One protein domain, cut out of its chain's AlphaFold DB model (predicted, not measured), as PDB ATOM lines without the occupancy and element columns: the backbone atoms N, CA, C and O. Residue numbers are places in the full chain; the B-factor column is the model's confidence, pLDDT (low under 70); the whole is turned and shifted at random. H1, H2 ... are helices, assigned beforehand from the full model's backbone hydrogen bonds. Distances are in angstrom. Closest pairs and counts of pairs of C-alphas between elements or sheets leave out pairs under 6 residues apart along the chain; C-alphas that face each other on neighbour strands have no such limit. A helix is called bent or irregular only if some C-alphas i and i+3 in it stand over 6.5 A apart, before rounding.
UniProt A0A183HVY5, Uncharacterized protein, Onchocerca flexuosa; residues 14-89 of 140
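Overview. This is residues 14 to 89 of the 140 residues of an uncharacterized protein of Onchocerca flexuosa (UniProt A0A183HVY5). Two long helices, H3 and H1, make an open V, with the short helix H2 and the loop of residues 43 to 48 at its corner, where H1 ends and H3 begins. The two arms lie well away from each other: residues 14 to 34 of H1 stand free, and so do residues 65 to 89, of which 65 to 87 belong to H3. The printed part has 76 residues, with three named helices in the order H1, H2, H3 and no named strand, and its class is all helix. The whole is extended, with a radius of gyration of the C-alphas of 18.0 A, and its C-alphas span 53 by 35 by 20 A, only just elongated.

Arrangement. The longest helix is H3, residues 54 to 87. It touches H2, residues 49 to 52, with residues 56 to 60 alone; there are 6 pairs of C-alphas within 8 A, and the closest C-alphas are those of Trp 50 and Lys 57, 5.0 A apart. H2 and H1, residues 14 to 42, only just touch, with 3 pairs of C-alphas within 8 A. H1 touches H2 with residues 38 to 42 alone, and the closest C-alphas of the two are those of Ala 42 and Ile 49, 6.2 A apart. H1 and H3 are apart. Of the O i to N i+4 pairs, 25 of 30 are within hydrogen-bond range in H3 and 23 of 25 in H1; H2, with four residues, is too short for such a pair, and its one O i to N i+3 pair is within range.

Along the chain. H3 has 34 residues and is 51.1 A long from C-alpha 54 at (34.062, -32.971, -26.623) to C-alpha 87 at (-8.458, -15.580, -4.211). It is irregular: C-alphas 55 and 58 are 7.7 A apart. H2, Ile 49 to Leu 52, is 6.2 A long. H1 has 29 residues and is 40.4 A long, beginning with C-alpha 14 at (18.046, -32.705, 14.195). It has a kink of 35 degrees near residue 23. H1 is neither bent nor irregular, but only just: C-alphas 26 and 29 are 6.5 A apart.

Size, cuts and confidence. The two C-alphas farthest apart are those of Leu 55 and Val 89, at 53.8 A. The C-alphas of Gly 14 and Val 89, the first and last printed, are 37.0 A apart. The printed part has no cut. The link from H2 to H3 is tight, with one residue, and that from H1 to H2 is short, with 6 residues; no link is long. The mean pLDDT of the printed part is 89.9, that of H2 is 80, and no printed residue is under 70.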
ATOM      1  N   GLY A  14      16.689 -33.264  14.157       74.19
ATOM      2  CA  GLY A  14      18.046 -32.705  14.195       74.19
ATOM      3  C   GLY A  14      19.134 -33.539  13.498       74.19
ATOM      4  O   GLY A  14      20.043 -32.966  12.901       74.19
ATOM      5  N   SER A  15      19.050 -34.871  13.505       81.56
ATOM      6  CA  SER A  15      20.076 -35.750  12.917       81.56
ATOM      7  C   SER A  15      20.056 -35.725  11.389       81.56
ATOM      8  O   SER A  15      21.109 -35.750  10.752       81.56
ATOM      9  N   PHE A  16      18.868 -35.599  10.789       82.12
ATOM     10  CA  PHE A  16      18.722 -35.429   9.342       82.12
ATOM     11  C   PHE A  16      19.405 -34.149   8.843       82.12
ATOM     12  O   PHE A  16      20.100 -34.177   7.828       82.12
ATOM     13  N   LEU A  17      19.278 -33.042   9.588       86.19
ATOM     14  CA  LEU A  17      19.898 -31.768   9.223       86.19
ATOM     15  C   LEU A  17      21.431 -31.862   9.208       86.19
ATOM     16  O   LEU A  17      22.066 -31.343   8.292       86.19
ATOM     17  N   VAL A  18      22.027 -32.555  10.185       88.25
ATOM     18  CA  VAL A  18      23.487 -32.751  10.254       88.25
ATOM     19  C   VAL A  18      23.990 -33.525   9.035       88.25
ATOM     20  O   VAL A  18      24.960 -33.115   8.396       88.25
ATOM     21  N   VAL A  19      23.306 -34.613   8.674       88.00
ATOM     22  CA  VAL A  19      23.653 -35.420   7.497       88.00
ATOM     23  C   VAL A  19      23.469 -34.613   6.205       88.00
ATOM     24  O   VAL A  19      24.349 -34.626   5.345       88.00
ATOM     25  N   TYR A  20      22.379 -33.850   6.094       89.75
ATOM     26  CA  TYR A  20      22.107 -32.974   4.952       89.75
ATOM     27  C   TYR A  20      23.209 -31.922   4.754       89.75
ATOM     28  O   TYR A  20      23.737 -31.788   3.652       89.75
ATOM     29  N   LEU A  21      23.608 -31.215   5.817       91.31
ATOM     30  CA  LEU A  21      24.654 -30.189   5.747       91.31
ATOM     31  C   LEU A  21      26.026 -30.773   5.384       91.31
ATOM     32  O   LEU A  21      26.789 -30.142   4.648       91.31
ATOM     33  N   LEU A  22      26.338 -31.983   5.854       91.81
ATOM     34  CA  LEU A  22      27.585 -32.669   5.513       91.81
ATOM     35  C   LEU A  22      27.635 -33.020   4.017       91.81
ATOM     36  O   LEU A  22      28.605 -32.678   3.343       91.81
ATOM     37  N   PHE A  23      26.585 -33.635   3.465       92.62
ATOM     38  CA  PHE A  23      26.534 -33.942   2.029       92.62
ATOM     39  C   PHE A  23      26.440 -32.684   1.157       92.62
ATOM     40  O   PHE A  23      27.042 -32.633   0.083       92.62
ATOM     41  N   PHE A  24      25.740 -31.650   1.624       93.94
ATOM     42  CA  PHE A  24      25.670 -30.368   0.933       93.94
ATOM     43  C   PHE A  24      27.048 -29.699   0.848       93.94
ATOM     44  O   PHE A  24      27.473 -29.307  -0.236       93.94
ATOM     45  N   SER A  25      27.777 -29.610   1.963       95.06
ATOM     46  CA  SER A  25      29.090 -28.950   2.007       95.06
ATOM     47  C   SER A  25      30.197 -29.725   1.288       95.06
ATOM     48  O   SER A  25      31.071 -29.097   0.698       95.06
ATOM     49  N   LEU A  26      30.165 -31.063   1.299       93.94
ATOM     50  CA  LEU A  26      31.183 -31.892   0.640       93.94
ATOM     51  C   LEU A  26      30.870 -32.209  -0.829       93.94
ATOM     52  O   LEU A  26      31.791 -32.475  -1.596       93.94
ATOM     53  N   GLY A  27      29.593 -32.215  -1.221       93.62
ATOM     54  CA  GLY A  27      29.158 -32.599  -2.566       93.62
ATOM     55  C   GLY A  27      28.587 -31.434  -3.367       93.62
ATOM     56  O   GLY A  27      29.146 -31.049  -4.391       93.62
ATOM     57  N   ALA A  28      27.480 -30.857  -2.898       93.81
ATOM     58  CA  ALA A  28      26.760 -29.831  -3.651       93.81
ATOM     59  C   ALA A  28      27.565 -28.528  -3.785       93.81
ATOM     60  O   ALA A  28      27.675 -27.983  -4.881       93.81
ATOM     61  N   LEU A  29      28.167 -28.051  -2.693       95.25
ATOM     62  CA  LEU A  29      28.901 -26.787  -2.673       95.25
ATOM     63  C   LEU A  29      30.151 -26.809  -3.580       95.25
ATOM     64  O   LEU A  29      30.299 -25.875  -4.371       95.25
ATOM     65  N   PRO A  30      31.020 -27.842  -3.567       95.06
ATOM     66  CA  PRO A  30      32.157 -27.905  -4.484       95.06
ATOM     67  C   PRO A  30      31.739 -27.988  -5.953       95.06
ATOM     68  O   PRO A  30      32.352 -27.334  -6.794       95.06
ATOM     69  N   VAL A  31      30.680 -28.744  -6.265       92.62
ATOM     70  CA  VAL A  31      30.148 -28.849  -7.634       92.62
ATOM     71  C   VAL A  31      29.590 -27.508  -8.107       92.62
ATOM     72  O   VAL A  31      29.902 -27.077  -9.214       92.62
ATOM     73  N   PHE A  32      28.855 -26.806  -7.246       92.75
ATOM     74  CA  PHE A  32      28.322 -25.479  -7.542       92.75
ATOM     75  C   PHE A  32      29.432 -24.442  -7.777       92.75
ATOM     76  O   PHE A  32      29.391 -23.689  -8.748       92.75
ATOM     77  N   ILE A  33      30.472 -24.430  -6.933       95.06
ATOM     78  CA  ILE A  33      31.626 -23.533  -7.104       95.06
ATOM     79  C   ILE A  33      32.389 -23.863  -8.392       95.06
ATOM     80  O   ILE A  33      32.799 -22.947  -9.109       95.06
ATOM     81  N   MET A  34      32.575 -25.150  -8.700       92.00
ATOM     82  CA  MET A  34      33.194 -25.593  -9.949       92.00
ATOM     83  C   MET A  34      32.395 -25.097 -11.161       92.00
ATOM     84  O   MET A  34      32.988 -24.529 -12.076       92.00
ATOM     85  N   GLU A  35      31.071 -25.254 -11.158       89.06
ATOM     86  CA  GLU A  35      30.207 -24.804 -12.253       89.06
ATOM     87  C   GLU A  35      30.280 -23.284 -12.450       89.06
ATOM     88  O   GLU A  35      30.487 -22.820 -13.575       89.06
ATOM     89  N   ILE A  36      30.212 -22.502 -11.363       91.38
ATOM     90  CA  ILE A  36      30.351 -21.040 -11.432       91.38
ATOM     91  C   ILE A  36      31.730 -20.652 -11.960       91.38
ATOM     92  O   ILE A  36      31.826 -19.815 -12.855       91.38
ATOM     93  N   THR A  37      32.799 -21.250 -11.435       92.44
ATOM     94  CA  THR A  37      34.175 -20.904 -11.823       92.44
ATOM     95  C   THR A  37      34.421 -21.212 -13.299       92.44
ATOM     96  O   THR A  37      34.983 -20.380 -14.012       92.44
ATOM     97  N   ILE A  38      33.948 -22.365 -13.786       89.44
ATOM     98  CA  ILE A  38      34.020 -22.731 -15.206       89.44
ATOM     99  C   ILE A  38      33.185 -21.765 -16.055       89.44
ATOM    100  O   ILE A  38      33.670 -21.293 -17.082       89.44
ATOM    101  N   GLY A  39      31.962 -21.431 -15.629       88.81
ATOM    102  CA  GLY A  39      31.093 -20.490 -16.338       88.81
ATOM    103  C   GLY A  39      31.703 -19.090 -16.454       88.81
ATOM    104  O   GLY A  39      31.699 -18.496 -17.533       88.81
ATOM    105  N   GLN A  40      32.293 -18.590 -15.366       90.25
ATOM    106  CA  GLN A  40      32.971 -17.292 -15.335       90.25
ATOM    107  C   GLN A  40      34.268 -17.291 -16.158       90.25
ATOM    108  O   GLN A  40      34.534 -16.314 -16.851       90.25
ATOM    109  N   TYR A  41      35.054 -18.374 -16.129       88.31
ATOM    110  CA  TYR A  41      36.292 -18.487 -16.910       88.31
ATOM    111  C   TYR A  41      36.028 -18.620 -18.413       88.31
ATOM    112  O   TYR A  41      36.689 -17.976 -19.225       88.31
ATOM    113  N   ALA A  42      35.060 -19.453 -18.798       86.69
ATOM    114  CA  ALA A  42      34.770 -19.724 -20.198       86.69
ATOM    115  C   ALA A  42      34.015 -18.577 -20.886       86.69
ATOM    116  O   ALA A  42      34.077 -18.489 -22.111       86.69
ATOM    117  N   GLN A  43      33.296 -17.730 -20.130       86.88
ATOM    118  CA  GLN A  43      32.497 -16.593 -20.629       86.88
ATOM    119  C   GLN A  43      31.587 -16.953 -21.818       86.88
ATOM    120  O   GLN A  43      31.295 -16.137 -22.692       86.88
ATOM    121  N   ARG A  44      31.152 -18.211 -21.869       81.62
ATOM    122  CA  ARG A  44      30.351 -18.797 -22.942       81.62
ATOM    123  C   ARG A  44      29.147 -19.507 -22.337       81.62
ATOM    124  O   ARG A  44      29.154 -19.869 -21.165       81.62
ATOM    125  N   GLY A  45      28.105 -19.702 -23.141       80.38
ATOM    126  CA  GLY A  45      26.893 -20.396 -22.700       80.38
ATOM    127  C   GLY A  45      27.149 -21.862 -22.334       80.38
ATOM    128  O   GLY A  45      28.093 -22.474 -22.828       80.38
ATOM    129  N   ALA A  46      26.267 -22.453 -21.523       74.69
ATOM    130  CA  ALA A  46      26.415 -23.807 -20.971       74.69
ATOM    131  C   ALA A  46      26.645 -24.919 -22.017       74.69
ATOM    132  O   ALA A  46      27.253 -25.936 -21.701       74.69
ATOM    133  N   MET A  47      26.196 -24.736 -23.264       79.38
ATOM    134  CA  MET A  47      26.466 -25.670 -24.368       79.38
ATOM    135  C   MET A  47      27.876 -25.507 -24.956       79.38
ATOM    136  O   MET A  47      28.518 -26.490 -25.317       79.38
ATOM    137  N   GLU A  48      28.369 -24.273 -25.020       81.06
ATOM    138  CA  GLU A  48      29.633 -23.902 -25.664       81.06
ATOM    139  C   GLU A  48      30.857 -24.185 -24.785       81.06
ATOM    140  O   GLU A  48      31.951 -24.406 -25.303       81.06
ATOM    141  N   ILE A  49      30.678 -24.235 -23.462       83.50
ATOM    142  CA  ILE A  49      31.734 -24.588 -22.498       83.50
ATOM    143  C   ILE A  49      32.286 -25.997 -22.775       83.50
ATOM    144  O   ILE A  49      33.488 -26.236 -22.683       83.50
ATOM    145  N   TRP A  50      31.433 -26.937 -23.190       81.19
ATOM    146  CA  TRP A  50      31.847 -28.320 -23.438       81.19
ATOM    147  C   TRP A  50      32.570 -28.523 -24.777       81.19
ATOM    148  O   TRP A  50      33.038 -29.626 -25.051       81.19
ATOM    149  N   ASN A  51      32.752 -27.472 -25.587       77.50
ATOM    150  CA  ASN A  51      33.653 -27.533 -26.743       77.50
ATOM    151  C   ASN A  51      35.136 -27.632 -26.320       77.50
ATOM    152  O   ASN A  51      35.960 -28.040 -27.135       77.50
ATOM    153  N   LEU A  52      35.479 -27.333 -25.053       79.38
ATOM    154  CA  LEU A  52      36.820 -27.578 -24.498       79.38
ATOM    155  C   LEU A  52      37.115 -29.078 -24.296       79.38
ATOM    156  O   LEU A  52      38.266 -29.492 -24.415       79.38
ATOM    157  N   CYS A  53      36.096 -29.895 -24.003       81.44
ATOM    158  CA  CYS A  53      36.224 -31.347 -23.865       81.44
ATOM    159  C   CYS A  53      35.035 -32.050 -24.546       81.44
ATOM    160  O   CYS A  53      33.987 -32.244 -23.918       81.44
ATOM    161  N   PRO A  54      35.178 -32.471 -25.819       79.44
ATOM    162  CA  PRO A  54      34.062 -32.971 -26.623       79.44
ATOM    163  C   PRO A  54      33.430 -34.260 -26.078       79.44
ATOM    164  O   PRO A  54      32.283 -34.555 -26.409       79.44
ATOM    165  N   LEU A  55      34.129 -34.996 -25.203       84.62
ATOM    166  CA  LEU A  55      33.598 -36.182 -24.522       84.62
ATOM    167  C   LEU A  55      32.374 -35.856 -23.646       84.62
ATOM    168  O   LEU A  55      31.469 -36.677 -23.526       84.62
ATOM    169  N   PHE A  56      32.310 -34.648 -23.079       82.31
ATOM    170  CA  PHE A  56      31.239 -34.224 -22.169       82.31
ATOM    171  C   PHE A  56      30.195 -33.311 -22.825       82.31
ATOM    172  O   PHE A  56      29.346 -32.745 -22.139       82.31
ATOM    173  N   LYS A  57      30.182 -33.205 -24.159       82.06
ATOM    174  CA  LYS A  57      29.217 -32.361 -24.886       82.06
ATOM    175  C   LYS A  57      27.751 -32.710 -24.585       82.06
ATOM    176  O   LYS A  57      26.900 -31.823 -24.554       82.06
ATOM    177  N   GLY A  58      27.461 -33.983 -24.299       86.38
ATOM    178  CA  GLY A  58      26.126 -34.440 -23.898       86.38
ATOM    179  C   GLY A  58      25.638 -33.864 -22.562       86.38
ATOM    180  O   GLY A  58      24.437 -33.668 -22.397       86.38
ATOM    181  N   VAL A  59      26.548 -33.520 -21.642       88.00
ATOM    182  CA  VAL A  59      26.205 -32.950 -20.327       88.00
ATOM    183  C   VAL A  59      25.580 -31.564 -20.486       88.00
ATOM    184  O   VAL A  59      24.559 -31.278 -19.868       88.00
ATOM    185  N   GLY A  60      26.131 -30.726 -21.370       87.31
ATOM    186  CA  GLY A  60      25.585 -29.394 -21.648       87.31
ATOM    187  C   GLY A  60      24.181 -29.433 -22.249       87.31
ATOM    188  O   GLY A  60      23.309 -28.676 -21.827       87.31
ATOM    189  N   ILE A  61      23.943 -30.350 -23.192       89.69
ATOM    190  CA  ILE A  61      22.618 -30.546 -23.800       89.69
ATOM    191  C   ILE A  61      21.630 -31.064 -22.747       89.69
ATOM    192  O   ILE A  61      20.524 -30.536 -22.636       89.69
ATOM    193  N   GLY A  62      22.041 -32.045 -21.936       92.06
ATOM    194  CA  GLY A  62      21.229 -32.572 -20.840       92.06
ATOM    195  C   GLY A  62      20.823 -31.489 -19.839       92.06
ATOM    196  O   GLY A  62      19.651 -31.405 -19.484       92.06
ATOM    197  N   ASN A  63      21.754 -30.609 -19.458       89.62
ATOM    198  CA  ASN A  63      21.469 -29.512 -18.532       89.62
ATOM    199  C   ASN A  63      20.410 -28.543 -19.093       89.62
ATOM    200  O   ASN A  63      19.488 -28.154 -18.382       89.62
ATOM    201  N   VAL A  64      20.482 -28.211 -20.388       91.25
ATOM    202  CA  VAL A  64      19.487 -27.343 -21.048       91.25
ATOM    203  C   VAL A  64      18.107 -28.005 -21.100       91.25
ATOM    204  O   VAL A  64      17.103 -27.347 -20.833       91.25
ATOM    205  N   VAL A  65      18.041 -29.307 -21.402       94.69
ATOM    206  CA  VAL A  65      16.772 -30.055 -21.429       94.69
ATOM    207  C   VAL A  65      16.143 -30.122 -20.037       94.69
ATOM    208  O   VAL A  65      14.947 -29.863 -19.898       94.69
ATOM    209  N   ILE A  66      16.935 -30.418 -19.002       95.44
ATOM    210  CA  ILE A  66      16.459 -30.440 -17.611       95.44
ATOM    211  C   ILE A  66      15.963 -29.048 -17.206       95.44
ATOM    212  O   ILE A  66      14.857 -28.933 -16.685       95.44
ATOM    213  N   ALA A  67      16.720 -27.988 -17.509       93.81
ATOM    214  CA  ALA A  67      16.316 -26.616 -17.214       93.81
ATOM    215  C   ALA A  67      14.983 -26.245 -17.886       93.81
ATOM    216  O   ALA A  67      14.116 -25.658 -17.240       93.81
ATOM    217  N   PHE A  68      14.779 -26.634 -19.148       95.31
ATOM    218  CA  PHE A  68      13.514 -26.418 -19.851       95.31
ATOM    219  C   PHE A  68      12.336 -27.129 -19.164       95.31
ATOM    220  O   PHE A  68      11.298 -26.509 -18.926       95.31
ATOM    221  N   MET A  69      12.509 -28.401 -18.787       96.44
ATOM    222  CA  MET A  69      11.477 -29.167 -18.076       96.44
ATOM    223  C   MET A  69      11.167 -28.567 -16.699       96.44
ATOM    224  O   MET A  69      10.000 -28.448 -16.327       96.44
ATOM    225  N   CYS A  70      12.194 -28.126 -15.964       97.12
ATOM    226  CA  CYS A  70      12.018 -27.435 -14.690       97.12
ATOM    227  C   CYS A  70      11.228 -26.135 -14.860       97.12
ATOM    228  O   CYS A  70      10.280 -25.918 -14.112       97.12
ATOM    229  N   ILE A  71      11.568 -25.295 -15.845       96.88
ATOM    230  CA  ILE A  71      10.847 -24.038 -16.101       96.88
ATOM    231  C   ILE A  71       9.371 -24.318 -16.400       96.88
ATOM    232  O   ILE A  71       8.507 -23.691 -15.791       96.88
ATOM    233  N   ALA A  72       9.070 -25.289 -17.269       96.38
ATOM    234  CA  ALA A  72       7.691 -25.648 -17.599       96.38
ATOM    235  C   ALA A  72       6.886 -26.071 -16.355       96.38
ATOM    236  O   ALA A  72       5.773 -25.587 -16.143       96.38
ATOM    237  N   TYR A  73       7.469 -26.910 -15.496       96.31
ATOM    238  CA  TYR A  73       6.855 -27.332 -14.235       96.31
ATOM    239  C   TYR A  73       6.665 -26.165 -13.250       96.31
ATOM    240  O   TYR A  73       5.586 -25.992 -12.678       96.31
ATOM    241  N   PHE A  74       7.686 -25.318 -13.085       97.12
ATOM    242  CA  PHE A  74       7.624 -24.165 -12.185       97.12
ATOM    243  C   PHE A  74       6.598 -23.121 -12.631       97.12
ATOM    244  O   PHE A  74       5.953 -22.516 -11.775       97.12
ATOM    245  N   CYS A  75       6.391 -22.930 -13.937       97.25
ATOM    246  CA  CYS A  75       5.344 -22.042 -14.443       97.25
ATOM    247  C   CYS A  75       3.941 -22.487 -13.996       97.25
ATOM    248  O   CYS A  75       3.142 -21.637 -13.606       97.25
ATOM    249  N   VAL A  76       3.654 -23.795 -13.988       96.56
ATOM    250  CA  VAL A  76       2.358 -24.335 -13.535       96.56
ATOM    251  C   VAL A  76       2.155 -24.084 -12.040       96.56
ATOM    252  O   VAL A  76       1.144 -23.507 -11.643       96.56
ATOM    253  N   ILE A  77       3.147 -24.420 -11.210       96.38
ATOM    254  CA  ILE A  77       3.066 -24.189  -9.757       96.38
ATOM    255  C   ILE A  77       2.944 -22.699  -9.435       96.38
ATOM    256  O   ILE A  77       2.162 -22.305  -8.567       96.38
ATOM    257  N   SER A  78       3.712 -21.858 -10.127       97.06
ATOM    258  CA  SER A  78       3.648 -20.410  -9.949       97.06
ATOM    259  C   SER A  78       2.269 -19.867 -10.329       97.06
ATOM    260  O   SER A  78       1.722 -19.046  -9.594       97.06
ATOM    261  N   SER A  79       1.663 -20.376 -11.407       97.19
ATOM    262  CA  SER A  79       0.302 -20.018 -11.806       97.19
ATOM    263  C   SER A  79      -0.725 -20.369 -10.727       97.19
ATOM    264  O   SER A  79      -1.494 -19.492 -10.332       97.19
ATOM    265  N   TRP A  80      -0.690 -21.590 -10.182       95.06
ATOM    266  CA  TRP A  80      -1.565 -21.979  -9.070       95.06
ATOM    267  C   TRP A  80      -1.336 -21.114  -7.831       95.06
ATOM    268  O   TRP A  80      -2.293 -20.646  -7.223       95.06
ATOM    269  N   SER A  81      -0.079 -20.822  -7.497       95.88
ATOM    270  CA  SER A  81       0.268 -19.977  -6.347       95.88
ATOM    271  C   SER A  81      -0.317 -18.567  -6.476       95.88
ATOM    272  O   SER A  81      -0.916 -18.055  -5.532       95.88
ATOM    273  N   ILE A  82      -0.196 -17.948  -7.656       95.94
ATOM    274  CA  ILE A  82      -0.770 -16.622  -7.936       95.94
ATOM    275  C   ILE A  82      -2.300 -16.679  -7.910       95.94
ATOM    276  O   ILE A  82      -2.934 -15.797  -7.336       95.94
ATOM    277  N   PHE A  83      -2.895 -17.718  -8.492       93.94
ATOM    278  CA  PHE A  83      -4.340 -17.922  -8.479       93.94
ATOM    279  C   PHE A  83      -4.892 -18.015  -7.047       93.94
ATOM    280  O   PHE A  83      -5.838 -17.302  -6.708       93.94
ATOM    281  N   TYR A  84      -4.267 -18.806  -6.175       92.38
ATOM    282  CA  TYR A  84      -4.645 -18.874  -4.761       92.38
ATOM    283  C   TYR A  84      -4.402 -17.561  -4.019       92.38
ATOM    284  O   TYR A  84      -5.235 -17.150  -3.213       92.38
ATOM    285  N   MET A  85      -3.298 -16.872  -4.317       93.94
ATOM    286  CA  MET A  85      -2.987 -15.576  -3.718       93.94
ATOM    287  C   MET A  85      -4.066 -14.536  -4.047       93.94
ATOM    288  O   MET A  85      -4.546 -13.861  -3.141       93.94
ATOM    289  N   ILE A  86      -4.507 -14.438  -5.303       93.75
ATOM    290  CA  ILE A  86      -5.574 -13.506  -5.703       93.75
ATOM    291  C   ILE A  86      -6.889 -13.841  -4.984       93.75
ATOM    292  O   ILE A  86      -7.542 -12.948  -4.448       93.75
ATOM    293  N   ASN A  87      -7.246 -15.126  -4.902       90.75
ATOM    294  CA  ASN A  87      -8.458 -15.580  -4.211       90.75
ATOM    295  C   ASN A  87      -8.379 -15.463  -2.678       90.75
ATOM    296  O   ASN A  87      -9.396 -15.598  -2.009       90.75
ATOM    297  N   SER A  88      -7.203 -15.192  -2.103       92.00
ATOM    298  CA  SER A  88      -7.062 -14.929  -0.663       92.00
ATOM    299  C   SER A  88      -7.397 -13.486  -0.262       92.00
ATOM    300  O   SER A  88      -7.559 -13.203   0.921       92.00
ATOM    301  N   VAL A  89      -7.524 -12.567  -1.230       91.06
ATOM    302  CA  VAL A  89      -7.857 -11.152  -0.973       91.06
ATOM    303  C   VAL A  89      -9.365 -10.952  -0.738       91.06
ATOM    304  O   VAL A  89      -9.793  -9.887  -0.290       91.06
TER     305      VAL A  89